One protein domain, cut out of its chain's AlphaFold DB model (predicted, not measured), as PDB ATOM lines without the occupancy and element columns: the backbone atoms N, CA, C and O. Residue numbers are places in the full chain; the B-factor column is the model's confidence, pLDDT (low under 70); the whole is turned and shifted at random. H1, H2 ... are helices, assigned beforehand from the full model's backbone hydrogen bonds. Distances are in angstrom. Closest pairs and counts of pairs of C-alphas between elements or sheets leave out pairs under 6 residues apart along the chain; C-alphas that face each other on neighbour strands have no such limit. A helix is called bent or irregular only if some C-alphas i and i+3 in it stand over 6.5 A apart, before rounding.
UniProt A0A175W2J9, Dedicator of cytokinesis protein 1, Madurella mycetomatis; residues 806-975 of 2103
ATOM      1  N   GLN A 806     139.694-133.972 246.260       86.96
ATOM      2  CA  GLN A 806     140.961-134.185 245.564       86.96
ATOM      3  C   GLN A 806     141.646-132.851 245.206       86.96
ATOM      4  O   GLN A 806     142.798-132.845 244.772       86.96
ATOM      5  N   ASP A 807     140.969-131.715 245.405       87.52
ATOM      6  CA  ASP A 807     141.476-130.381 245.091       87.52
ATOM      7  C   ASP A 807     142.228-129.765 246.287       87.52
ATOM      8  O   ASP A 807     141.686-129.539 247.373       87.52
ATOM      9  N   ARG A 808     143.518-129.473 246.077       85.39
ATOM     10  CA  ARG A 808     144.407-128.922 247.115       85.39
ATOM     11  C   ARG A 808     144.153-127.437 247.401       85.39
ATOM     12  O   ARG A 808     144.498-126.981 248.487       85.39
ATOM     13  N   VAL A 809     143.552-126.689 246.472       86.14
ATOM     14  CA  VAL A 809     143.166-125.283 246.676       86.14
ATOM     15  C   VAL A 809     141.918-125.218 247.551       86.14
ATOM     16  O   VAL A 809     141.880-124.414 248.477       86.14
ATOM     17  N   VAL A 810     140.937-126.107 247.346       87.22
ATOM     18  CA  VAL A 810     139.771-126.228 248.243       87.22
ATOM     19  C   VAL A 810     140.211-126.633 249.646       87.22
ATOM     20  O   VAL A 810     139.868-125.957 250.612       87.22
ATOM     21  N   LEU A 811     141.019-127.687 249.782       86.07
ATOM     22  CA  LEU A 811     141.480-128.142 251.099       86.07
ATOM     23  C   LEU A 811     142.389-127.112 251.793       86.07
ATOM     24  O   LEU A 811     142.276-126.922 253.003       86.07
ATOM     25  N   GLY A 812     143.213-126.378 251.039       85.62
ATOM     26  CA  GLY A 812     143.967-125.231 251.552       85.62
ATOM     27  C   GLY A 812     143.080-124.048 251.966       85.62
ATOM     28  O   GLY A 812     143.395-123.371 252.942       85.62
ATOM     29  N   LEU A 813     141.949-123.819 251.284       88.76
ATOM     30  CA  LEU A 813     140.952-122.823 251.693       88.76
ATOM     31  C   LEU A 813     140.270-123.233 253.001       88.76
ATOM     32  O   LEU A 813     140.062-122.378 253.852       88.76
ATOM     33  N   LEU A 814     139.956-124.517 253.202       86.98
ATOM     34  CA  LEU A 814     139.412-124.998 254.480       86.98
ATOM     35  C   LEU A 814     140.459-124.909 255.606       86.98
ATOM     36  O   LEU A 814     140.146-124.476 256.716       86.98
ATOM     37  N   GLY A 815     141.719-125.236 255.302       85.91
ATOM     38  CA  GLY A 815     142.880-125.121 256.192       85.91
ATOM     39  C   GLY A 815     143.478-123.713 256.325       85.91
ATOM     40  O   GLY A 815     144.621-123.584 256.763       85.91
ATOM     41  N   TRP A 816     142.753-122.647 255.962       87.64
ATOM     42  CA  TRP A 816     143.304-121.285 255.834       87.64
ATOM     43  C   TRP A 816     143.995-120.731 257.090       87.64
ATOM     44  O   TRP A 816     144.849-119.853 256.978       87.64
ATOM     45  N   LYS A 817     143.650-121.237 258.279       84.99
ATOM     46  CA  LYS A 817     144.239-120.818 259.564       84.99
ATOM     47  C   LYS A 817     145.675-121.302 259.770       84.99
ATOM     48  O   LYS A 817     146.413-120.670 260.519       84.99
ATOM     49  N   ASP A 818     146.066-122.377 259.089       82.21
ATOM     50  CA  ASP A 818     147.430-122.915 259.104       82.21
ATOM     51  C   ASP A 818     148.298-122.324 257.969       82.21
ATOM     52  O   ASP A 818     149.504-122.567 257.896       82.21
ATOM     53  N   CYS A 819     147.700-121.526 257.075       79.78
ATOM     54  CA  CYS A 819     148.394-120.828 255.993       79.78
ATOM     55  C   CYS A 819     149.021-119.504 256.454       79.78
ATOM     56  O   CYS A 819     148.540-118.828 257.363       79.78
ATOM     57  N   SER A 820     150.092-119.076 255.777       81.82
ATOM     58  CA  SER A 820     150.667-117.750 256.006       81.82
ATOM     59  C   SER A 820     149.745-116.646 255.473       81.82
ATOM     60  O   SER A 820     149.086-116.807 254.443       81.82
ATOM     61  N   ARG A 821     149.746-115.478 256.134       79.63
ATOM     62  CA  ARG A 821     148.937-114.312 255.719       79.63
ATOM     63  C   ARG A 821     149.173-113.896 254.266       79.63
ATOM     64  O   ARG A 821     148.226-113.558 253.572       79.63
ATOM     65  N   GLU A 822     150.411-113.985 253.793       80.04
ATOM     66  CA  GLU A 822     150.784-113.664 252.407       80.04
ATOM     67  C   GLU A 822     150.297-114.716 251.389       80.04
ATOM     68  O   GLU A 822     150.131-114.402 250.211       80.04
ATOM     69  N   GLY A 823     150.020-115.951 251.829       84.02
ATOM     70  CA  GLY A 823     149.490-117.023 250.985       84.02
ATOM     71  C   GLY A 823     147.989-116.903 250.696       84.02
ATOM     72  O   GLY A 823     147.557-117.239 249.593       84.02
ATOM     73  N   ILE A 824     147.195-116.376 251.637       87.35
ATOM     74  CA  ILE A 824     145.724-116.293 251.512       87.35
ATOM     75  C   ILE A 824     145.286-115.522 250.241       87.35
ATOM     76  O   ILE A 824     144.461-116.053 249.493       87.35
ATOM     77  N   PRO A 825     145.857-114.347 249.887       87.94
ATOM     78  CA  PRO A 825     145.520-113.653 248.638       87.94
ATOM     79  C   PRO A 825     145.915-114.400 247.357       87.94
ATOM     80  O   PRO A 825     145.342-114.129 246.301       87.94
ATOM     81  N   HIS A 826     146.894-115.310 247.409       87.94
ATOM     82  CA  HIS A 826     147.245-116.168 246.273       87.94
ATOM     83  C   HIS A 826     146.228-117.306 246.129       87.94
ATOM     84  O   HIS A 826     145.726-117.556 245.035       87.94
ATOM     85  N   LEU A 827     145.855-117.925 247.252       87.93
ATOM     86  CA  LEU A 827     144.878-119.009 247.319       87.93
ATOM     87  C   LEU A 827     143.487-118.547 246.850       87.93
ATOM     88  O   LEU A 827     142.896-119.180 245.980       87.93
ATOM     89  N   LEU A 828     143.011-117.382 247.308       89.17
ATOM     90  CA  LEU A 828     141.746-116.784 246.845       89.17
ATOM     91  C   LEU A 828     141.738-116.463 245.336       89.17
ATOM     92  O   LEU A 828     140.681-116.500 244.710       89.17
ATOM     93  N   LYS A 829     142.901-116.173 244.732       88.79
ATOM     94  CA  LYS A 829     143.029-115.963 243.277       88.79
ATOM     95  C   LYS A 829     143.040-117.281 242.501       88.79
ATOM     96  O   LYS A 829     142.459-117.337 241.422       88.79
ATOM     97  N   GLN A 830     143.650-118.336 243.046       89.55
ATOM     98  CA  GLN A 830     143.598-119.685 242.467       89.55
ATOM     99  C   GLN A 830     142.197-120.307 242.566       89.55
ATOM    100  O   GLN A 830     141.758-120.966 241.629       89.55
ATOM    101  N   PHE A 831     141.466-120.046 243.656       89.90
ATOM    102  CA  PHE A 831     140.144-120.620 243.931       89.90
ATOM    103  C   PHE A 831     139.114-120.396 242.805       89.90
ATOM    104  O   PHE A 831     138.248-121.235 242.577       89.90
ATOM    105  N   ILE A 832     139.232-119.306 242.040       85.99
ATOM    106  CA  ILE A 832     138.335-118.988 240.911       85.99
ATOM    107  C   ILE A 832     138.388-120.068 239.803       85.99
ATOM    108  O   ILE A 832     137.399-120.259 239.089       85.99
ATOM    109  N   PHE A 833     139.514-120.784 239.690       86.93
ATOM    110  CA  PHE A 833     139.784-121.827 238.692       86.93
ATOM    111  C   PHE A 833     139.499-123.259 239.182       86.93
ATOM    112  O   PHE A 833     139.679-124.203 238.414       86.93
ATOM    113  N   VAL A 834     139.064-123.435 240.434       87.49
ATOM    114  CA  VAL A 834     138.686-124.746 240.989       87.49
ATOM    115  C   VAL A 834     137.517-125.342 240.199       87.49
ATOM    116  O   VAL A 834     136.597-124.631 239.777       87.49
ATOM    117  N   ALA A 835     137.532-126.666 240.022       85.45
ATOM    118  CA  ALA A 835     136.445-127.393 239.378       85.45
ATOM    119  C   ALA A 835     135.127-127.208 240.151       85.45
ATOM    120  O   ALA A 835     135.041-127.483 241.347       85.45
ATOM    121  N   GLU A 836     134.077-126.777 239.451       86.30
ATOM    122  CA  GLU A 836     132.809-126.333 240.057       86.30
ATOM    123  C   GLU A 836     132.180-127.396 240.971       86.30
ATOM    124  O   GLU A 836     131.661-127.075 242.037       86.30
ATOM    125  N   ILE A 837     132.311-128.672 240.600       80.81
ATOM    126  CA  ILE A 837     131.810-129.807 241.382       80.81
ATOM    127  C   ILE A 837     132.530-129.989 242.732       80.81
ATOM    128  O   ILE A 837     131.892-130.415 243.689       80.81
ATOM    129  N   GLU A 838     133.812-129.628 242.865       84.64
ATOM    130  CA  GLU A 838     134.536-129.703 244.147       84.64
ATOM    131  C   GLU A 838     134.078-128.598 245.111       84.64
ATOM    132  O   GLU A 838     133.878-128.858 246.298       84.64
ATOM    133  N   VAL A 839     133.811-127.392 244.588       87.87
ATOM    134  CA  VAL A 839     133.175-126.301 245.352       87.87
ATOM    135  C   VAL A 839     131.788-126.726 245.834       87.87
ATOM    136  O   VAL A 839     131.441-126.505 246.990       87.87
ATOM    137  N   VAL A 840     131.005-127.375 244.968       84.65
ATOM    138  CA  VAL A 840     129.665-127.882 245.291       84.65
ATOM    139  C   VAL A 840     129.702-128.994 246.349       84.65
ATOM    140  O   VAL A 840     128.929-128.943 247.307       84.65
ATOM    141  N   LYS A 841     130.605-129.978 246.223       82.78
ATOM    142  CA  LYS A 841     130.757-131.095 247.180       82.78
ATOM    143  C   LYS A 841     130.995-130.625 248.620       82.78
ATOM    144  O   LYS A 841     130.559-131.306 249.544       82.78
ATOM    145  N   LEU A 842     131.681-129.492 248.802       86.69
ATOM    146  CA  LEU A 842     132.075-128.921 250.099       86.69
ATOM    147  C   LEU A 842     131.477-127.521 250.344       86.69
ATOM    148  O   LEU A 842     132.038-126.716 251.084       86.69
ATOM    149  N   LEU A 843     130.323-127.220 249.732       87.91
ATOM    150  CA  LEU A 843     129.747-125.869 249.668       87.91
ATOM    151  C   LEU A 843     129.580-125.182 251.033       87.91
ATOM    152  O   LEU A 843     129.828-123.987 251.155       87.91
ATOM    153  N   ASN A 844     129.185-125.935 252.064       87.43
ATOM    154  CA  ASN A 844     129.019-125.408 253.422       87.43
ATOM    155  C   ASN A 844     130.364-124.946 254.000       87.43
ATOM    156  O   ASN A 844     130.502-123.803 254.421       87.43
ATOM    157  N   ASP A 845     131.354-125.834 253.971       88.29
ATOM    158  CA  ASP A 845     132.670-125.634 254.571       88.29
ATOM    159  C   ASP A 845     133.459-124.546 253.818       88.29
ATOM    160  O   ASP A 845     134.158-123.738 254.429       88.29
ATOM    161  N   VAL A 846     133.283-124.460 252.493       91.94
ATOM    162  CA  VAL A 846     133.826-123.384 251.648       91.94
ATOM    163  C   VAL A 846     133.216-122.026 252.006       91.94
ATOM    164  O   VAL A 846     133.951-121.045 252.125       91.94
ATOM    165  N   LEU A 847     131.896-121.945 252.216       92.36
ATOM    166  CA  LEU A 847     131.247-120.710 252.670       92.36
ATOM    167  C   LEU A 847     131.716-120.327 254.086       92.36
ATOM    168  O   LEU A 847     132.094-119.175 254.304       92.36
ATOM    169  N   ASP A 848     131.788-121.284 255.015       92.22
ATOM    170  CA  ASP A 848     132.297-121.058 256.374       92.22
ATOM    171  C   ASP A 848     133.759-120.571 256.378       92.22
ATOM    172  O   ASP A 848     134.113-119.684 257.165       92.22
ATOM    173  N   ALA A 849     134.605-121.086 255.478       92.56
ATOM    174  CA  ALA A 849     135.978-120.619 255.295       92.56
ATOM    175  C   ALA A 849     136.036-119.184 254.741       92.56
ATOM    176  O   ALA A 849     136.712-118.332 255.325       92.56
ATOM    177  N   LEU A 850     135.288-118.884 253.671       94.42
ATOM    178  CA  LEU A 850     135.234-117.545 253.070       94.42
ATOM    179  C   LEU A 850     134.732-116.490 254.068       94.42
ATOM    180  O   LEU A 850     135.369-115.448 254.229       94.42
ATOM    181  N   PHE A 851     133.643-116.756 254.797       94.70
ATOM    182  CA  PHE A 851     133.145-115.828 255.817       94.70
ATOM    183  C   PHE A 851     134.065-115.732 257.044       94.70
ATOM    184  O   PHE A 851     134.164-114.661 257.647       94.70
ATOM    185  N   GLY A 852     134.799-116.799 257.377       91.81
ATOM    186  CA  GLY A 852     135.857-116.769 258.388       91.81
ATOM    187  C   GLY A 852     136.978-115.790 258.031       91.81
ATOM    188  O   GLY A 852     137.310-114.919 258.840       91.81
ATOM    189  N   ILE A 853     137.498-115.873 256.802       91.92
ATOM    190  CA  ILE A 853     138.513-114.946 256.278       91.92
ATOM    191  C   ILE A 853     137.953-113.513 256.226       91.92
ATOM    192  O   ILE A 853     138.625-112.580 256.663       91.92
ATOM    193  N   LEU A 854     136.709-113.327 255.765       92.86
ATOM    194  CA  LEU A 854     136.069-112.005 255.679       92.86
ATOM    195  C   LEU A 854     135.992-111.288 257.035       92.86
ATOM    196  O   LEU A 854     136.159-110.072 257.100       92.86
ATOM    197  N   VAL A 855     135.717-112.027 258.114       90.69
ATOM    198  CA  VAL A 855     135.611-111.457 259.464       90.69
ATOM    199  C   VAL A 855     136.992-111.221 260.086       90.69
ATOM    200  O   VAL A 855     137.197-110.161 260.679       90.69
ATOM    201  N   GLU A 856     137.954-112.141 259.936       90.34
ATOM    202  CA  GLU A 856     139.297-111.974 260.526       90.34
ATOM    203  C   GLU A 856     140.112-110.847 259.863       90.34
ATOM    204  O   GLU A 856     140.838-110.133 260.555       90.34
ATOM    205  N   TYR A 857     139.956-110.641 258.551       90.02
ATOM    206  CA  TYR A 857     140.640-109.583 257.787       90.02
ATOM    207  C   TYR A 857     139.747-108.355 257.526       90.02
ATOM    208  O   TYR A 857     140.028-107.548 256.637       90.02
ATOM    209  N   SER A 858     138.675-108.198 258.311       87.97
ATOM    210  CA  SER A 858     137.734-107.082 258.186       87.97
ATOM    211  C   SER A 858     138.419-105.717 258.362       87.97
ATOM    212  O   SER A 858     139.218-105.499 259.271       87.97
ATOM    213  N   GLY A 859     138.108-104.784 257.461       84.00
ATOM    214  CA  GLY A 859     138.760-103.476 257.360       84.00
ATOM    215  C   GLY A 859     139.926-103.409 256.365       84.00
ATOM    216  O   GLY A 859     140.490-102.329 256.204       84.00
ATOM    217  N   ASN A 860     140.283-104.510 255.688       90.70
ATOM    218  CA  ASN A 860     141.250-104.503 254.587       90.70
ATOM    219  C   ASN A 860     140.565-104.774 253.236       90.70
ATOM    220  O   ASN A 860     140.200-105.909 252.923       90.70
ATOM    221  N   ASP A 861     140.441-103.721 252.431       88.90
ATOM    222  CA  ASP A 861     139.738-103.710 251.146       88.90
ATOM    223  C   ASP A 861     140.236-104.782 250.151       88.90
ATOM    224  O   ASP A 861     139.412-105.392 249.473       88.90
ATOM    225  N   ASP A 862     141.542-105.087 250.112       87.87
ATOM    226  CA  ASP A 862     142.102-106.121 249.220       87.87
ATOM    227  C   ASP A 862     141.584-107.529 249.561       87.87
ATOM    228  O   ASP A 862     141.308-108.336 248.670       87.87
ATOM    229  N   TYR A 863     141.453-107.841 250.854       90.71
ATOM    230  CA  TYR A 863     140.963-109.141 251.318       90.71
ATOM    231  C   TYR A 863     139.443-109.216 251.183       90.71
ATOM    232  O   TYR A 863     138.921-110.224 250.709       90.71
ATOM    233  N   GLU A 864     138.738-108.142 251.544       92.54
ATOM    234  CA  GLU A 864     137.284-108.044 251.397       92.54
ATOM    235  C   GLU A 864     136.848-108.244 249.940       92.54
ATOM    236  O   GLU A 864     135.968-109.060 249.677       92.54
ATOM    237  N   ASP A 865     137.494-107.576 248.980       91.06
ATOM    238  CA  ASP A 865     137.072-107.622 247.575       91.06
ATOM    239  C   ASP A 865     137.522-108.910 246.857       91.06
ATOM    240  O   ASP A 865     136.829-109.378 245.943       91.06
ATOM    241  N   LEU A 866     138.613-109.554 247.299       92.17
ATOM    242  CA  LEU A 866     138.963-110.915 246.868       92.17
ATOM    243  C   LEU A 866     137.967-111.954 247.398       92.17
ATOM    244  O   LEU A 866     137.482-112.775 246.618       92.17
ATOM    245  N   VAL A 867     137.609-111.901 248.686       93.87
ATOM    246  CA  VAL A 867     136.612-112.814 249.270       93.87
ATOM    247  C   VAL A 867     135.222-112.569 248.678       93.87
ATOM    248  O   VAL A 867     134.524-113.531 248.372       93.87
ATOM    249  N   PHE A 868     134.830-111.317 248.425       93.70
ATOM    250  CA  PHE A 868     133.579-110.996 247.729       93.70
ATOM    251  C   PHE A 868     133.568-111.562 246.301       93.70
ATOM    252  O   PHE A 868     132.574-112.147 245.877       93.70
ATOM    253  N   THR A 869     134.687-111.470 245.571       92.47
ATOM    254  CA  THR A 869     134.824-112.073 244.232       92.47
ATOM    255  C   THR A 869     134.713-113.604 244.286       92.47
ATOM    256  O   THR A 869     134.021-114.195 243.457       92.47
ATOM    257  N   ALA A 870     135.336-114.251 245.277       92.72
ATOM    258  CA  ALA A 870     135.221-115.693 245.493       92.72
ATOM    259  C   ALA A 870     133.783-116.108 245.863       92.72
ATOM    260  O   ALA A 870     133.255-117.048 245.276       92.72
ATOM    261  N   LEU A 871     133.114-115.371 246.757       93.47
ATOM    262  CA  LEU A 871     131.717-115.603 247.140       93.47
ATOM    263  C   LEU A 871     130.765-115.460 245.941       93.47
ATOM    264  O   LEU A 871     129.903-116.311 245.746       93.47
ATOM    265  N   VAL A 872     130.954-114.442 245.090       93.00
ATOM    266  CA  VAL A 872     130.201-114.302 243.830       93.00
ATOM    267  C   VAL A 872     130.431-115.508 242.914       93.00
ATOM    268  O   VAL A 872     129.470-116.001 242.333       93.00
ATOM    269  N   ARG A 873     131.660-116.042 242.814       91.09
ATOM    270  CA  ARG A 873     131.940-117.256 242.022       91.09
ATOM    271  C   ARG A 873     131.253-118.500 242.596       91.09
ATOM    272  O   ARG A 873     130.659-119.240 241.818       91.09
ATOM    273  N   VAL A 874     131.282-118.708 243.917       91.33
ATOM    274  CA  VAL A 874     130.542-119.804 244.581       91.33
ATOM    275  C   VAL A 874     129.047-119.705 244.276       91.33
ATOM    276  O   VAL A 874     128.418-120.696 243.915       91.33
ATOM    277  N   LEU A 875     128.476-118.503 244.367       90.25
ATOM    278  CA  LEU A 875     127.048-118.301 244.139       90.25
ATOM    279  C   LEU A 875     126.652-118.377 242.651       90.25
ATOM    280  O   LEU A 875     125.550-118.824 242.356       90.25
ATOM    281  N   ASP A 876     127.521-118.009 241.701       87.70
ATOM    282  CA  ASP A 876     127.211-118.141 240.264       87.70
ATOM    283  C   ASP A 876     127.199-119.623 239.829       87.70
ATOM    284  O   ASP A 876     126.423-120.005 238.961       87.70
ATOM    285  N   ILE A 877     127.987-120.482 240.497       86.15
ATOM    286  CA  ILE A 877     127.907-121.951 240.358       86.15
ATOM    287  C   ILE A 877     126.574-122.477 240.913       86.15
ATOM    288  O   ILE A 877     125.947-123.347 240.314       86.15
ATOM    289  N   VAL A 878     126.115-121.939 242.047       77.86
ATOM    290  CA  VAL A 878     124.860-122.348 242.707       77.86
ATOM    291  C   VAL A 878     123.622-122.079 241.841       77.86
ATOM    292  O   VAL A 878     122.667-122.853 241.898       77.86
ATOM    293  N   HIS A 879     123.657-121.024 241.020       75.04
ATOM    294  CA  HIS A 879     122.595-120.651 240.072       75.04
ATOM    295  C   HIS A 879     122.782-121.235 238.658       75.04
ATOM    296  O   HIS A 879     122.000-120.930 237.755       75.04
ATOM    297  N   ASP A 880     123.777-122.100 238.439       77.53
ATOM    298  CA  ASP A 880     123.890-122.858 237.192       77.53
ATOM    299  C   ASP A 880     122.806-123.948 237.125       77.53
ATOM    300  O   ASP A 880     122.604-124.712 238.073       77.53
ATOM    301  N   ARG A 881     122.129-124.064 235.976       66.27
ATOM    302  CA  ARG A 881     121.061-125.053 235.738       66.27
ATOM    303  C   ARG A 881     121.526-126.509 235.872       66.27
ATOM    304  O   ARG A 881     120.691-127.376 236.089       66.27
ATOM    305  N   ARG A 882     122.833-126.781 235.765       66.47
ATOM    306  CA  ARG A 882     123.444-128.103 236.006       66.47
ATOM    307  C   ARG A 882     123.462-128.502 237.487       66.47
ATOM    308  O   ARG A 882     123.675-129.674 237.791       66.47
ATOM    309  N   PHE A 883     123.294-127.541 238.398       70.78
ATOM    310  CA  PHE A 883     123.446-127.743 239.841       70.78
ATOM    311  C   PHE A 883     122.215-127.314 240.656       70.78
ATOM    312  O   PHE A 883     121.864-128.021 241.594       70.78
ATOM    313  N   ASN A 884     121.562-126.198 240.303       67.92
ATOM    314  CA  ASN A 884     120.333-125.666 240.921       67.92
ATOM    315  C   ASN A 884     120.322-125.711 242.470       67.92
ATOM    316  O   ASN A 884     119.403-126.218 243.113       67.92
ATOM    317  N   LEU A 885     121.387-125.198 243.088       74.50
ATOM    318  CA  LEU A 885     121.673-125.350 244.521       74.50
ATOM    319  C   LEU A 885     121.053-124.272 245.417       74.50
ATOM    320  O   LEU A 885     121.309-124.273 246.623       74.50
ATOM    321  N   ALA A 886     120.274-123.341 244.861       77.66
ATOM    322  CA  ALA A 886     119.723-122.212 245.611       77.66
ATOM    323  C   ALA A 886     119.009-122.630 246.921       77.66
ATOM    324  O   ALA A 886     119.339-122.046 247.955       77.66
ATOM    325  N   PRO A 887     118.169-123.693 246.964       77.21
ATOM    326  CA  PRO A 887     117.550-124.156 248.213       77.21
ATOM    327  C   PRO A 887     118.554-124.599 249.290       77.21
ATOM    328  O   PRO A 887     118.288-124.468 250.483       77.21
ATOM    329  N   LEU A 888     119.723-125.112 248.891       77.70
ATOM    330  CA  LEU A 888     120.754-125.604 249.811       77.70
ATOM    331  C   LEU A 888     121.599-124.455 250.387       77.70
ATOM    332  O   LEU A 888     122.029-124.524 251.539       77.70
ATOM    333  N   VAL A 889     121.780-123.364 249.633       86.85
ATOM    334  CA  VAL A 889     122.373-122.121 250.161       86.85
ATOM    335  C   VAL A 889     121.378-121.344 251.019       86.85
ATOM    336  O   VAL A 889     121.769-120.845 252.074       86.85
ATOM    337  N   ASP A 890     120.101-121.301 250.626       84.75
ATOM    338  CA  ASP A 890     119.010-120.780 251.458       84.75
ATOM    339  C   ASP A 890     118.992-121.509 252.822       84.75
ATOM    340  O   ASP A 890     119.082-120.862 253.869       84.75
ATOM    341  N   GLN A 891     119.056-122.850 252.826       83.37
ATOM    342  CA  GLN A 891     119.169-123.652 254.051       83.37
ATOM    343  C   GLN A 891     120.452-123.363 254.855       83.37
ATOM    344  O   GLN A 891     120.397-123.295 256.087       83.37
ATOM    345  N   TYR A 892     121.616-123.199 254.214       88.71
ATOM    346  CA  TYR A 892     122.869-122.864 254.913       88.71
ATOM    347  C   TYR A 892     122.788-121.492 255.606       88.71
ATOM    348  O   TYR A 892     123.167-121.379 256.777       88.71
ATOM    349  N   ALA A 893     122.249-120.474 254.923       86.99
ATOM    350  CA  ALA A 893     122.063-119.127 255.464       86.99
ATOM    351  C   ALA A 893     121.117-119.111 256.680       86.99
ATOM    352  O   ALA A 893     121.359-118.391 257.650       86.99
ATOM    353  N   GLU A 894     120.070-119.937 256.651       84.64
ATOM    354  CA  GLU A 894     119.081-120.051 257.726       84.64
ATOM    355  C   GLU A 894     119.554-120.882 258.925       84.64
ATOM    356  O   GLU A 894     119.276-120.510 260.065       84.64
ATOM    357  N   SER A 895     120.264-121.994 258.694       84.79
ATOM    358  CA  SER A 895     120.490-123.025 259.725       84.79
ATOM    359  C   SER A 895     121.929-123.184 260.232       84.79
ATOM    360  O   SER A 895     122.120-123.771 261.298       84.79
ATOM    361  N   LYS A 896     122.944-122.688 259.507       85.70
ATOM    362  CA  LYS A 896     124.370-122.912 259.833       85.70
ATOM    363  C   LYS A 896     125.195-121.637 259.955       85.70
ATOM    364  O   LYS A 896     125.980-121.506 260.890       85.70
ATOM    365  N   PHE A 897     125.025-120.726 259.002       90.55
ATOM    366  CA  PHE A 897     125.775-119.478 258.894       90.55
ATOM    367  C   PHE A 897     125.784-118.703 260.226       90.55
ATOM    368  O   PHE A 897     124.725-118.442 260.791       90.55
ATOM    369  N   ASN A 898     126.960-118.316 260.741       89.95
ATOM    370  CA  ASN A 898     127.115-117.705 262.076       89.95
ATOM    371  C   ASN A 898     128.163-116.572 262.089       89.95
ATOM    372  O   ASN A 898     129.094-116.557 262.899       89.95
ATOM    373  N   TYR A 899     128.027-115.614 261.166       91.88
ATOM    374  CA  TYR A 899     129.007-114.542 260.939       91.88
ATOM    375  C   TYR A 899     128.398-113.138 261.125       91.88
ATOM    376  O   TYR A 899     128.311-112.363 260.170       91.88
ATOM    377  N   PRO A 900     128.021-112.741 262.360       85.57
ATOM    378  CA  PRO A 900     127.344-111.467 262.637       85.57
ATOM    379  C   PRO A 900     128.144-110.207 262.272       85.57
ATOM    380  O   PRO A 900     127.581-109.120 262.207       85.57
ATOM    381  N   PHE A 901     129.452-110.327 262.041       87.90
ATOM    382  CA  PHE A 901     130.315-109.214 261.637       87.90
ATOM    383  C   PHE A 901     130.625-109.196 260.127       87.90
ATOM    384  O   PHE A 901     131.399-108.357 259.678       87.90
ATOM    385  N   ALA A 902     130.009-110.071 259.319       90.94
ATOM    386  CA  ALA A 902     130.173-110.065 257.861       90.94
ATOM    387  C   ALA A 902     129.460-108.877 257.182       90.94
ATOM    388  O   ALA A 902     129.962-108.339 256.191       90.94
ATOM    389  N   THR A 903     128.320-108.428 257.728       88.58
ATOM    390  CA  THR A 903     127.473-107.365 257.152       88.58
ATOM    391  C   THR A 903     128.244-106.102 256.726       88.58
ATOM    392  O   THR A 903     128.070-105.682 255.580       88.58
ATOM    393  N   PRO A 904     129.110-105.482 257.559       86.90
ATOM    394  CA  PRO A 904     129.789-104.238 257.185       86.90
ATOM    395  C   PRO A 904     130.864-104.420 256.107       86.90
ATOM    396  O   PRO A 904     131.274-103.431 255.506       86.90
ATOM    397  N   CYS A 905     131.344-105.644 255.877       90.62
ATOM    398  CA  CYS A 905     132.311-105.963 254.825       90.62
ATOM    399  C   CYS A 905     131.589-106.173 253.490       90.62
ATOM    400  O   CYS A 905     131.869-105.458 252.532       90.62
ATOM    401  N   LEU A 906     130.568-107.043 253.460       92.43
ATOM    402  CA  LEU A 906     129.755-107.300 252.261       92.43
ATOM    403  C   LEU A 906     129.143-106.010 251.688       92.43
ATOM    404  O   LEU A 906     129.204-105.775 250.483       92.43
ATOM    405  N   VAL A 907     128.609-105.139 252.554       89.75
ATOM    406  CA  VAL A 907     128.037-103.846 252.142       89.75
ATOM    407  C   VAL A 907     129.105-102.895 251.582       89.75
ATOM    408  O   VAL A 907     128.824-102.183 250.616       89.75
ATOM    409  N   ARG A 908     130.335-102.888 252.123       90.83
ATOM    410  CA  ARG A 908     131.432-102.053 251.597       90.83
ATOM    411  C   ARG A 908     131.942-102.560 250.250       90.83
ATOM    412  O   ARG A 908     131.976-101.760 249.322       90.83
ATOM    413  N   SER A 909     132.231-103.855 250.101       92.10
ATOM    414  CA  SER A 909     132.638-104.444 248.813       92.10
ATOM    415  C   SER A 909     131.599-104.224 247.713       92.10
ATOM    416  O   SER A 909     131.947-103.784 246.618       92.10
ATOM    417  N   PHE A 910     130.310-104.442 247.998       93.19
ATOM    418  CA  PHE A 910     129.255-104.222 247.003       93.19
ATOM    419  C   PHE A 910     129.125-102.729 246.635       93.19
ATOM    420  O   PHE A 910     128.996-102.387 245.459       93.19
ATOM    421  N   THR A 911     129.264-101.820 247.609       91.04
ATOM    422  CA  THR A 911     129.281-100.367 247.348       91.04
ATOM    423  C   THR A 911     130.516 -99.937 246.539       91.04
ATOM    424  O   THR A 911     130.381 -99.140 245.611       91.04
ATOM    425  N   ARG A 912     131.710-100.484 246.826       90.67
ATOM    426  CA  ARG A 912     132.930-100.258 246.024       90.67
ATOM    427  C   ARG A 912     132.726-100.716 244.584       90.67
ATOM    428  O   ARG A 912     132.991 -99.942 243.665       90.67
ATOM    429  N   LEU A 913     132.184-101.915 244.381       90.28
ATOM    430  CA  LEU A 913     131.922-102.478 243.056       90.28
ATOM    431  C   LEU A 913     130.941-101.624 242.228       90.28
ATOM    432  O   LEU A 913     131.137-101.447 241.028       90.28
ATOM    433  N   LEU A 914     129.918-101.047 242.868       89.62
ATOM    434  CA  LEU A 914     128.954-100.142 242.228       89.62
ATOM    435  C   LEU A 914     129.492 -98.720 241.978       89.62
ATOM    436  O   LEU A 914     128.880 -97.976 241.218       89.62
ATOM    437  N   SER A 915     130.620 -98.324 242.578       87.80
ATOM    438  CA  SER A 915     131.134 -96.944 242.489       87.80
ATOM    439  C   SER A 915     131.715 -96.558 241.120       87.80
ATOM    440  O   SER A 915     131.809 -95.371 240.805       87.80
ATOM    441  N   LYS A 916     132.095 -97.544 240.295       84.96
ATOM    442  CA  LYS A 916     132.711 -97.347 238.971       84.96
ATOM    443  C   LYS A 916     132.169 -98.322 237.909       84.96
ATOM    444  O   LYS A 916     132.920 -99.123 237.350       84.96
ATOM    445  N   PRO A 917     130.866 -98.289 237.593       85.47
ATOM    446  CA  PRO A 917     130.236 -99.364 236.829       85.47
ATOM    447  C   PRO A 917     130.687 -99.436 235.357       85.47
ATOM    448  O   PRO A 917     130.465-100.454 234.707       85.47
ATOM    449  N   THR A 918     131.311 -98.381 234.821       86.19
ATOM    450  CA  THR A 918     131.711 -98.254 233.407       86.19
ATOM    451  C   THR A 918     133.070 -98.869 233.056       86.19
ATOM    452  O   THR A 918     133.352 -99.052 231.872       86.19
ATOM    453  N   GLU A 919     133.919 -99.209 234.033       87.11
ATOM    454  CA  GLU A 919     135.183 -99.919 233.776       87.11
ATOM    455  C   GLU A 919     134.881-101.365 233.313       87.11
ATOM    456  O   GLU A 919     134.071-102.043 233.946       87.11
ATOM    457  N   PRO A 920     135.494-101.893 232.234       81.45
ATOM    458  CA  PRO A 920     135.030-103.132 231.592       81.45
ATOM    459  C   PRO A 920     135.183-104.395 232.456       81.45
ATOM    460  O   PRO A 920     134.373-105.318 232.339       81.45
ATOM    461  N   GLU A 921     136.179-104.447 233.346       83.92
ATOM    462  CA  GLU A 921     136.302-105.527 234.336       83.92
ATOM    463  C   GLU A 921     135.255-105.405 235.443       83.92
ATOM    464  O   GLU A 921     134.594-106.388 235.782       83.92
ATOM    465  N   THR A 922     135.052-104.193 235.961       85.79
ATOM    466  CA  THR A 922     134.043-103.869 236.975       85.79
ATOM    467  C   THR A 922     132.639-104.180 236.450       85.79
ATOM    468  O   THR A 922     131.872-104.862 237.121       85.79
ATOM    469  N   ALA A 923     132.343-103.854 235.188       85.06
ATOM    470  CA  ALA A 923     131.121-104.239 234.481       85.06
ATOM    471  C   ALA A 923     130.982-105.761 234.259       85.06
ATOM    472  O   ALA A 923     129.868-106.273 234.146       85.06
ATOM    473  N   ARG A 924     132.082-106.521 234.168       86.01
ATOM    474  CA  ARG A 924     132.039-107.998 234.114       86.01
ATOM    475  C   ARG A 924     131.720-108.579 235.499       86.01
ATOM    476  O   ARG A 924     130.828-109.416 235.607       86.01
ATOM    477  N   LYS A 925     132.378-108.077 236.551       87.69
ATOM    478  CA  LYS A 925     132.133-108.452 237.958       87.69
ATOM    479  C   LYS A 925     130.715-108.083 238.423       87.69
ATOM    480  O   LYS A 925     130.063-108.905 239.061       87.69
ATOM    481  N   LEU A 926     130.197-106.910 238.046       90.34
ATOM    482  CA  LEU A 926     128.818-106.483 238.327       90.34
ATOM    483  C   LEU A 926     127.781-107.433 237.719       90.34
ATOM    484  O   LEU A 926     126.856-107.836 238.414       90.34
ATOM    485  N   ARG A 927     127.958-107.854 236.459       90.16
ATOM    486  CA  ARG A 927     127.038-108.803 235.807       90.16
ATOM    487  C   ARG A 927     126.993-110.163 236.504       90.16
ATOM    488  O   ARG A 927     125.907-110.707 236.658       90.16
ATOM    489  N   ALA A 928     128.129-110.681 236.975       89.83
ATOM    490  CA  ALA A 928     128.138-111.877 237.821       89.83
ATOM    491  C   ALA A 928     127.438-111.618 239.172       89.83
ATOM    492  O   ALA A 928     126.594-112.401 239.595       89.83
ATOM    493  N   THR A 929     127.720-110.474 239.806       92.52
ATOM    494  CA  THR A 929     127.163-110.097 241.118       92.52
ATOM    495  C   THR A 929     125.638-109.931 241.089       92.52
ATOM    496  O   THR A 929     124.970-110.370 242.019       92.52
ATOM    497  N   PHE A 930     125.053-109.349 240.036       92.93
ATOM    498  CA  PHE A 930     123.602-109.114 239.962       92.93
ATOM    499  C   PHE A 930     122.765-110.389 239.817       92.93
ATOM    500  O   PHE A 930     121.675-110.438 240.385       92.93
ATOM    501  N   LYS A 931     123.272-111.438 239.156       89.14
ATOM    502  CA  LYS A 931     122.606-112.756 239.153       89.14
ATOM    503  C   LYS A 931     122.401-113.290 240.578       89.14
ATOM    504  O   LYS A 931     121.357-113.839 240.903       89.14
ATOM    505  N   VAL A 932     123.417-113.114 241.429       91.89
ATOM    506  CA  VAL A 932     123.512-113.730 242.765       91.89
ATOM    507  C   VAL A 932     123.130-112.789 243.912       91.89
ATOM    508  O   VAL A 932     123.149-113.189 245.077       91.89
ATOM    509  N   ALA A 933     122.784-111.534 243.610       92.68
ATOM    510  CA  ALA A 933     122.616-110.474 244.605       92.68
ATOM    511  C   ALA A 933     121.540-110.789 245.660       92.68
ATOM    512  O   ALA A 933     121.728-110.416 246.816       92.68
ATOM    513  N   ARG A 934     120.494-111.564 245.313       92.58
ATOM    514  CA  ARG A 934     119.527-112.133 246.273       92.58
ATOM    515  C   ARG A 934     120.243-112.823 247.444       92.58
ATOM    516  O   ARG A 934     120.008-112.493 248.600       92.58
ATOM    517  N   HIS A 935     121.156-113.749 247.156       92.24
ATOM    518  CA  HIS A 935     121.842-114.534 248.189       92.24
ATOM    519  C   HIS A 935     122.850-113.686 248.985       92.24
ATOM    520  O   HIS A 935     122.991-113.868 250.192       92.24
ATOM    521  N   ILE A 936     123.499-112.702 248.349       93.10
ATOM    522  CA  ILE A 936     124.375-111.741 249.045       93.10
ATOM    523  C   ILE A 936     123.567-110.892 250.042       93.10
ATOM    524  O   ILE A 936     124.007-110.691 251.176       93.10
ATOM    525  N   LEU A 937     122.373-110.435 249.651       92.03
ATOM    526  CA  LEU A 937     121.455-109.715 250.534       92.03
ATOM    527  C   LEU A 937     120.931-110.614 251.661       92.03
ATOM    528  O   LEU A 937     120.949-110.185 252.812       92.03
ATOM    529  N   LYS A 938     120.598-111.881 251.382       91.51
ATOM    530  CA  LYS A 938     120.222-112.854 252.419       91.51
ATOM    531  C   LYS A 938     121.316-113.025 253.478       91.51
ATOM    532  O   LYS A 938     121.037-112.915 254.671       91.51
ATOM    533  N   PHE A 939     122.582-113.184 253.079       92.35
ATOM    534  CA  PHE A 939     123.702-113.228 254.030       92.35
ATOM    535  C   PHE A 939     123.862-111.924 254.829       92.35
ATOM    536  O   PHE A 939     124.095-111.976 256.036       92.35
ATOM    537  N   ILE A 940     123.688-110.759 254.193       91.02
ATOM    538  CA  ILE A 940     123.671-109.450 254.872       91.02
ATOM    539  C   ILE A 940     122.562-109.393 255.938       91.02
ATOM    540  O   ILE A 940     122.819-108.907 257.046       91.02
ATOM    541  N   THR A 941     121.374-109.919 255.632       88.95
ATOM    542  CA  THR A 941     120.201-109.954 256.516       88.95
ATOM    543  C   THR A 941     120.385-110.904 257.694       88.95
ATOM    544  O   THR A 941     120.249-110.475 258.844       88.95
ATOM    545  N   HIS A 942     120.792-112.152 257.449       89.51
ATOM    546  CA  HIS A 942     121.057-113.129 258.509       89.51
ATOM    547  C   HIS A 942     122.198-112.674 259.433       89.51
ATOM    548  O   HIS A 942     122.048-112.707 260.658       89.51
ATOM    549  N   ALA A 943     123.295-112.140 258.878       89.69
ATOM    550  CA  ALA A 943     124.391-111.590 259.677       89.69
ATOM    551  C   ALA A 943     123.927-110.404 260.536       89.69
ATOM    552  O   ALA A 943     124.206-110.376 261.736       89.69
ATOM    553  N   ARG A 944     123.152-109.461 259.983       86.97
ATOM    554  CA  ARG A 944     122.650-108.313 260.755       86.97
ATOM    555  C   ARG A 944     121.624-108.729 261.813       86.97
ATOM    556  O   ARG A 944     121.595-108.115 262.876       86.97
ATOM    557  N   GLY A 945     120.825-109.770 261.573       84.99
ATOM    558  CA  GLY A 945     119.940-110.371 262.577       84.99
ATOM    559  C   GLY A 945     120.722-110.934 263.769       84.99
ATOM    560  O   GLY A 945     120.459-110.578 264.918       84.99
ATOM    561  N   GLN A 946     121.763-111.723 263.495       86.50
ATOM    562  CA  GLN A 946     122.681-112.241 264.516       86.50
ATOM    563  C   GLN A 946     123.453-111.118 265.227       86.50
ATOM    564  O   GLN A 946     123.695-111.196 266.433       86.50
ATOM    565  N   GLN A 947     123.810-110.050 264.507       84.95
ATOM    566  CA  GLN A 947     124.459-108.875 265.082       84.95
ATOM    567  C   GLN A 947     123.519-108.137 266.042       84.95
ATOM    568  O   GLN A 947     123.919-107.891 267.175       84.95
ATOM    569  N   LYS A 948     122.262-107.870 265.645       80.95
ATOM    570  CA  LYS A 948     121.217-107.298 266.517       80.95
ATOM    571  C   LYS A 948     121.025-108.147 267.785       80.95
ATOM    572  O   LYS A 948     120.910-107.591 268.872       80.95
ATOM    573  N   ALA A 949     121.035-109.479 267.673       81.42
ATOM    574  CA  ALA A 949     120.907-110.376 268.824       81.42
ATOM    575  C   ALA A 949     122.099-110.274 269.800       81.42
ATOM    576  O   ALA A 949     121.897-110.216 271.014       81.42
ATOM    577  N   LYS A 950     123.340-110.192 269.290       79.94
ATOM    578  CA  LYS A 950     124.536-109.978 270.130       79.94
ATOM    579  C   LYS A 950     124.601-108.557 270.708       79.94
ATOM    580  O   LYS A 950     124.958-108.406 271.869       79.94
ATOM    581  N   GLU A 951     124.206-107.540 269.943       81.31
ATOM    582  CA  GLU A 951     124.069-106.146 270.396       81.31
ATOM    583  C   GLU A 951     123.077-106.042 271.567       81.31
ATOM    584  O   GLU A 951     123.429-105.510 272.622       81.31
ATOM    585  N   ALA A 952     121.892-106.649 271.443       76.75
ATOM    586  CA  ALA A 952     120.890-106.697 272.509       76.75
ATOM    587  C   ALA A 952     121.398-107.423 273.769       76.75
ATOM    588  O   ALA A 952     121.163-106.951 274.880       76.75
ATOM    589  N   GLY A 953     122.158-108.515 273.612       72.59
ATOM    590  CA  GLY A 953     122.811-109.222 274.725       72.59
ATOM    591  C   GLY A 953     123.886-108.408 275.465       72.59
ATOM    592  O   GLY A 953     124.232-108.743 276.595       72.59
ATOM    593  N   ILE A 954     124.384-107.327 274.856       74.68
ATOM    594  CA  ILE A 954     125.335-106.363 275.442       74.68
ATOM    595  C   ILE A 954     124.593-105.097 275.948       74.68
ATOM    596  O   ILE A 954     125.199-104.180 276.495       74.68
ATOM    597  N   GLY A 955     123.261-105.043 275.814       66.78
ATOM    598  CA  GLY A 955     122.417-103.913 276.222       66.78
ATOM    599  C   GLY A 955     122.218-102.836 275.148       66.78
ATOM    600  O   GLY A 955     121.576-101.821 275.410       66.78
ATOM    601  N   ILE A 956     122.721-103.044 273.927       66.72
ATOM    602  CA  ILE A 956     122.539-102.130 272.793       66.72
ATOM    603  C   ILE A 956     121.230-102.499 272.081       66.72
ATOM    604  O   ILE A 956     121.200-103.329 271.176       66.72
ATOM    605  N   THR A 957     120.125-101.895 272.517       61.03
ATOM    606  CA  THR A 957     118.766-102.195 272.021       61.03
ATOM    607  C   THR A 957     118.277-101.264 270.906       61.03
ATOM    608  O   THR A 957     117.301-101.577 270.225       61.03
ATOM    609  N   HIS A 958     118.939-100.125 270.685       57.35
ATOM    610  CA  HIS A 958     118.557 -99.167 269.645       57.35
ATOM    611  C   HIS A 958     119.089 -99.589 268.268       57.35
ATOM    612  O   HIS A 958     120.289 -99.790 268.087       57.35
ATOM    613  N   SER A 959     118.199 -99.676 267.273       55.94
ATOM    614  CA  SER A 959     118.580 -99.981 265.888       55.94
ATOM    615  C   SER A 959     119.522 -98.907 265.339       55.94
ATOM    616  O   SER A 959     119.153 -97.738 265.268       55.94
ATOM    617  N   ASN A 960     120.741 -99.296 264.956       61.53
ATOM    618  CA  ASN A 960     121.772 -98.375 264.479       61.53
ATOM    619  C   ASN A 960     121.388 -97.762 263.108       61.53
ATOM    620  O   ASN A 960     121.481 -98.465 262.096       61.53
ATOM    621  N   PRO A 961     121.031 -96.460 263.025       63.17
ATOM    622  CA  PRO A 961     120.582 -95.834 261.776       63.17
ATOM    623  C   PRO A 961     121.710 -95.711 260.741       63.17
ATOM    624  O   PRO A 961     121.457 -95.558 259.544       63.17
ATOM    625  N   GLY A 962     122.969 -95.826 261.179       72.77
ATOM    626  CA  GLY A 962     124.121 -95.915 260.295       72.77
ATOM    627  C   GLY A 962     124.059 -97.140 259.383       72.77
ATOM    628  O   GLY A 962     124.443 -97.030 258.222       72.77
ATOM    629  N   PHE A 963     123.533 -98.283 259.840       77.29
ATOM    630  CA  PHE A 963     123.401 -99.467 258.982       77.29
ATOM    631  C   PHE A 963     122.407 -99.223 257.838       77.29
ATOM    632  O   PHE A 963     122.763 -99.391 256.672       77.29
ATOM    633  N   THR A 964     121.203 -98.741 258.160       78.54
ATOM    634  CA  THR A 964     120.152 -98.421 257.181       78.54
ATOM    635  C   THR A 964     120.647 -97.424 256.132       78.54
ATOM    636  O   THR A 964     120.378 -97.577 254.941       78.54
ATOM    637  N   ARG A 965     121.444 -96.431 256.554       81.82
ATOM    638  CA  ARG A 965     122.078 -95.464 255.651       81.82
ATOM    639  C   ARG A 965     123.079 -96.112 254.688       81.82
ATOM    640  O   ARG A 965     123.047 -95.767 253.514       81.82
ATOM    641  N   HIS A 966     123.930 -97.035 255.148       81.46
ATOM    642  CA  HIS A 966     124.868 -97.744 254.265       81.46
ATOM    643  C   HIS A 966     124.147 -98.683 253.287       81.46
ATOM    644  O   HIS A 966     124.511 -98.723 252.115       81.46
ATOM    645  N   LEU A 967     123.100 -99.387 253.731       86.05
ATOM    646  CA  LEU A 967     122.300-100.260 252.865       86.05
ATOM    647  C   LEU A 967     121.618 -99.460 251.738       86.05
ATOM    648  O   LEU A 967     121.704 -99.838 250.573       86.05
ATOM    649  N   ARG A 968     121.040 -98.291 252.059       86.39
ATOM    650  CA  ARG A 968     120.477 -97.355 251.065       86.39
ATOM    651  C   ARG A 968     121.522 -96.799 250.076       86.39
ATOM    652  O   ARG A 968     121.136 -96.369 248.993       86.39
ATOM    653  N   THR A 969     122.825 -96.816 250.387       89.27
ATOM    654  CA  THR A 969     123.882 -96.395 249.442       89.27
ATOM    655  C   THR A 969     124.018 -97.353 248.256       89.27
ATOM    656  O   THR A 969     124.260 -96.889 247.144       89.27
ATOM    657  N   ILE A 970     123.816 -98.662 248.463       91.64
ATOM    658  CA  ILE A 970     123.857 -99.675 247.392       91.64
ATOM    659  C   ILE A 970     122.784 -99.358 246.343       91.64
ATOM    660  O   ILE A 970     123.099 -99.220 245.162       91.64
ATOM    661  N   PHE A 971     121.541 -99.158 246.784       92.78
ATOM    662  CA  PHE A 971     120.422 -98.829 245.896       92.78
ATOM    663  C   PHE A 971     120.639 -97.493 245.175       92.78
ATOM    664  O   PHE A 971     120.591 -97.463 243.952       92.78
ATOM    665  N   LYS A 972     121.072 -96.431 245.871       91.63
ATOM    666  CA  LYS A 972     121.383 -95.145 245.213       91.63
ATOM    667  C   LYS A 972     122.489 -95.222 244.154       91.63
ATOM    668  O   LYS A 972     122.456 -94.467 243.182       91.63
ATOM    669  N   ALA A 973     123.472 -96.108 244.322       91.37
ATOM    670  CA  ALA A 973     124.493 -96.347 243.303       91.37
ATOM    671  C   ALA A 973     123.944 -97.163 242.114       91.37
ATOM    672  O   ALA A 973     124.321 -96.916 240.967       91.37
ATOM    673  N   LEU A 974     123.007 -98.082 242.369       92.57
ATOM    674  CA  LEU A 974     122.269 -98.815 241.341       92.57
ATOM    675  C   LEU A 974     121.372 -97.881 240.507       92.57
ATOM    676  O   LEU A 974     121.418 -97.939 239.280       92.57
ATOM    677  N   ASP A 975     120.641 -96.960 241.141       93.00
ATOM    678  CA  ASP A 975     119.794 -95.968 240.459       93.00
ATOM    679  C   ASP A 975     120.628 -95.052 239.547       93.00
ATOM    680  O   ASP A 975     120.223 -94.713 238.433       93.00
TER     681      ASP A 975
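AT A GLANCE: This is residues 806 to 975 of the 2103 residues of the protein "Dedicator of cytokinesis protein 1" of Madurella mycetomatis (UniProt A0A175W2J9). The longest helix, H8, is bent into an L beside a helical core built on the hairpin of H4 and H5: its arm H8a packs on H5, and its arm H8b packs on H6 and H7. H7 crosses H5, H9 packs along H7, and H1, H2 and H3 pack on H4, H5 and H5 in turn. The printed part has 170 residues with nine named helices, H1 to H9 in chain order, and no named strand; the class is all helix. It is compact and rounded, with a radius of gyration of the C-alphas of 15.9 A and spans of 48 by 39 by 34 A.

HOW THE PARTS SIT: H8, residues 920 to 953, was assigned as one helix by its hydrogen bonds but is bent, with C-alphas 931 and 934 7.8 A apart; its arms H8a, residues 920 to 931, and H8b, residues 934 to 953, are only just about perpendicular, at 73 degrees. H5, residues 861 to 878, is the hub and touches H8a at a steep tilt of 50 degrees, closest at the C-alphas of Val 872 and Thr 929, 5.9 A. H4, residues 843 to 856, forms a hairpin with H5 at 14 degrees, closest at C-alphas Leu 854 and Glu 864, 6.0 A. H7, residues 903 to 914, touches H5 about perpendicular at 87 degrees, closest at C-alphas Asp 865 and Ser 909, 5.6 A. H7 also touches H8b, with C-alphas Thr 903 and Ile 940 4.9 A apart. H9, residues 961 to 975, touches H7 the same way at 24 degrees, closest at C-alphas Thr 911 and Ile 970, 5.5 A. H6, residues 886 to 895, touches H8b at 4 degrees, closest at C-alphas Ala 893 and Phe 939, 6.3 A. H2, residues 824 to 833, touches H5, closest at C-alphas Ile 832 and Ala 870, 6.4 A. H3, residues 836 to 841, touches H5, closest at C-alphas Glu 836 and Ile 877, 6.6 A. H1, residues 808 to 814, touches H4, closest at C-alphas Leu 814 and Ala 849, 5.6 A, and H2, closest at C-alphas Val 809 and Phe 831, 6.2 A. H5 and H9 are apart. Every O i to N i+4 pair is within hydrogen-bond range in H1, H3, H4, H5, H6 and H8b, against 3 of 6 in H2, 7 of 8 in H7, 7 of 8 in H8a and 9 of 11 in H9.

IN THESE COORDINATES: H8b is 28.8 A long, H5 25.3 A, H9 21.3 A and H4 20.1 A. H1 begins at C-alpha 808, (144.407, -128.922, 247.115), and H9 ends at C-alpha 975, (119.794, -95.968, 240.459).

THE WHOLE: The two C-alphas farthest apart, Gln 806 and His 958, are 48.0 A apart. The printed part has no cut and no long link. Its mean pLDDT is 85.8; residues 881 to 882, 884 and 955 to 961 are under 70.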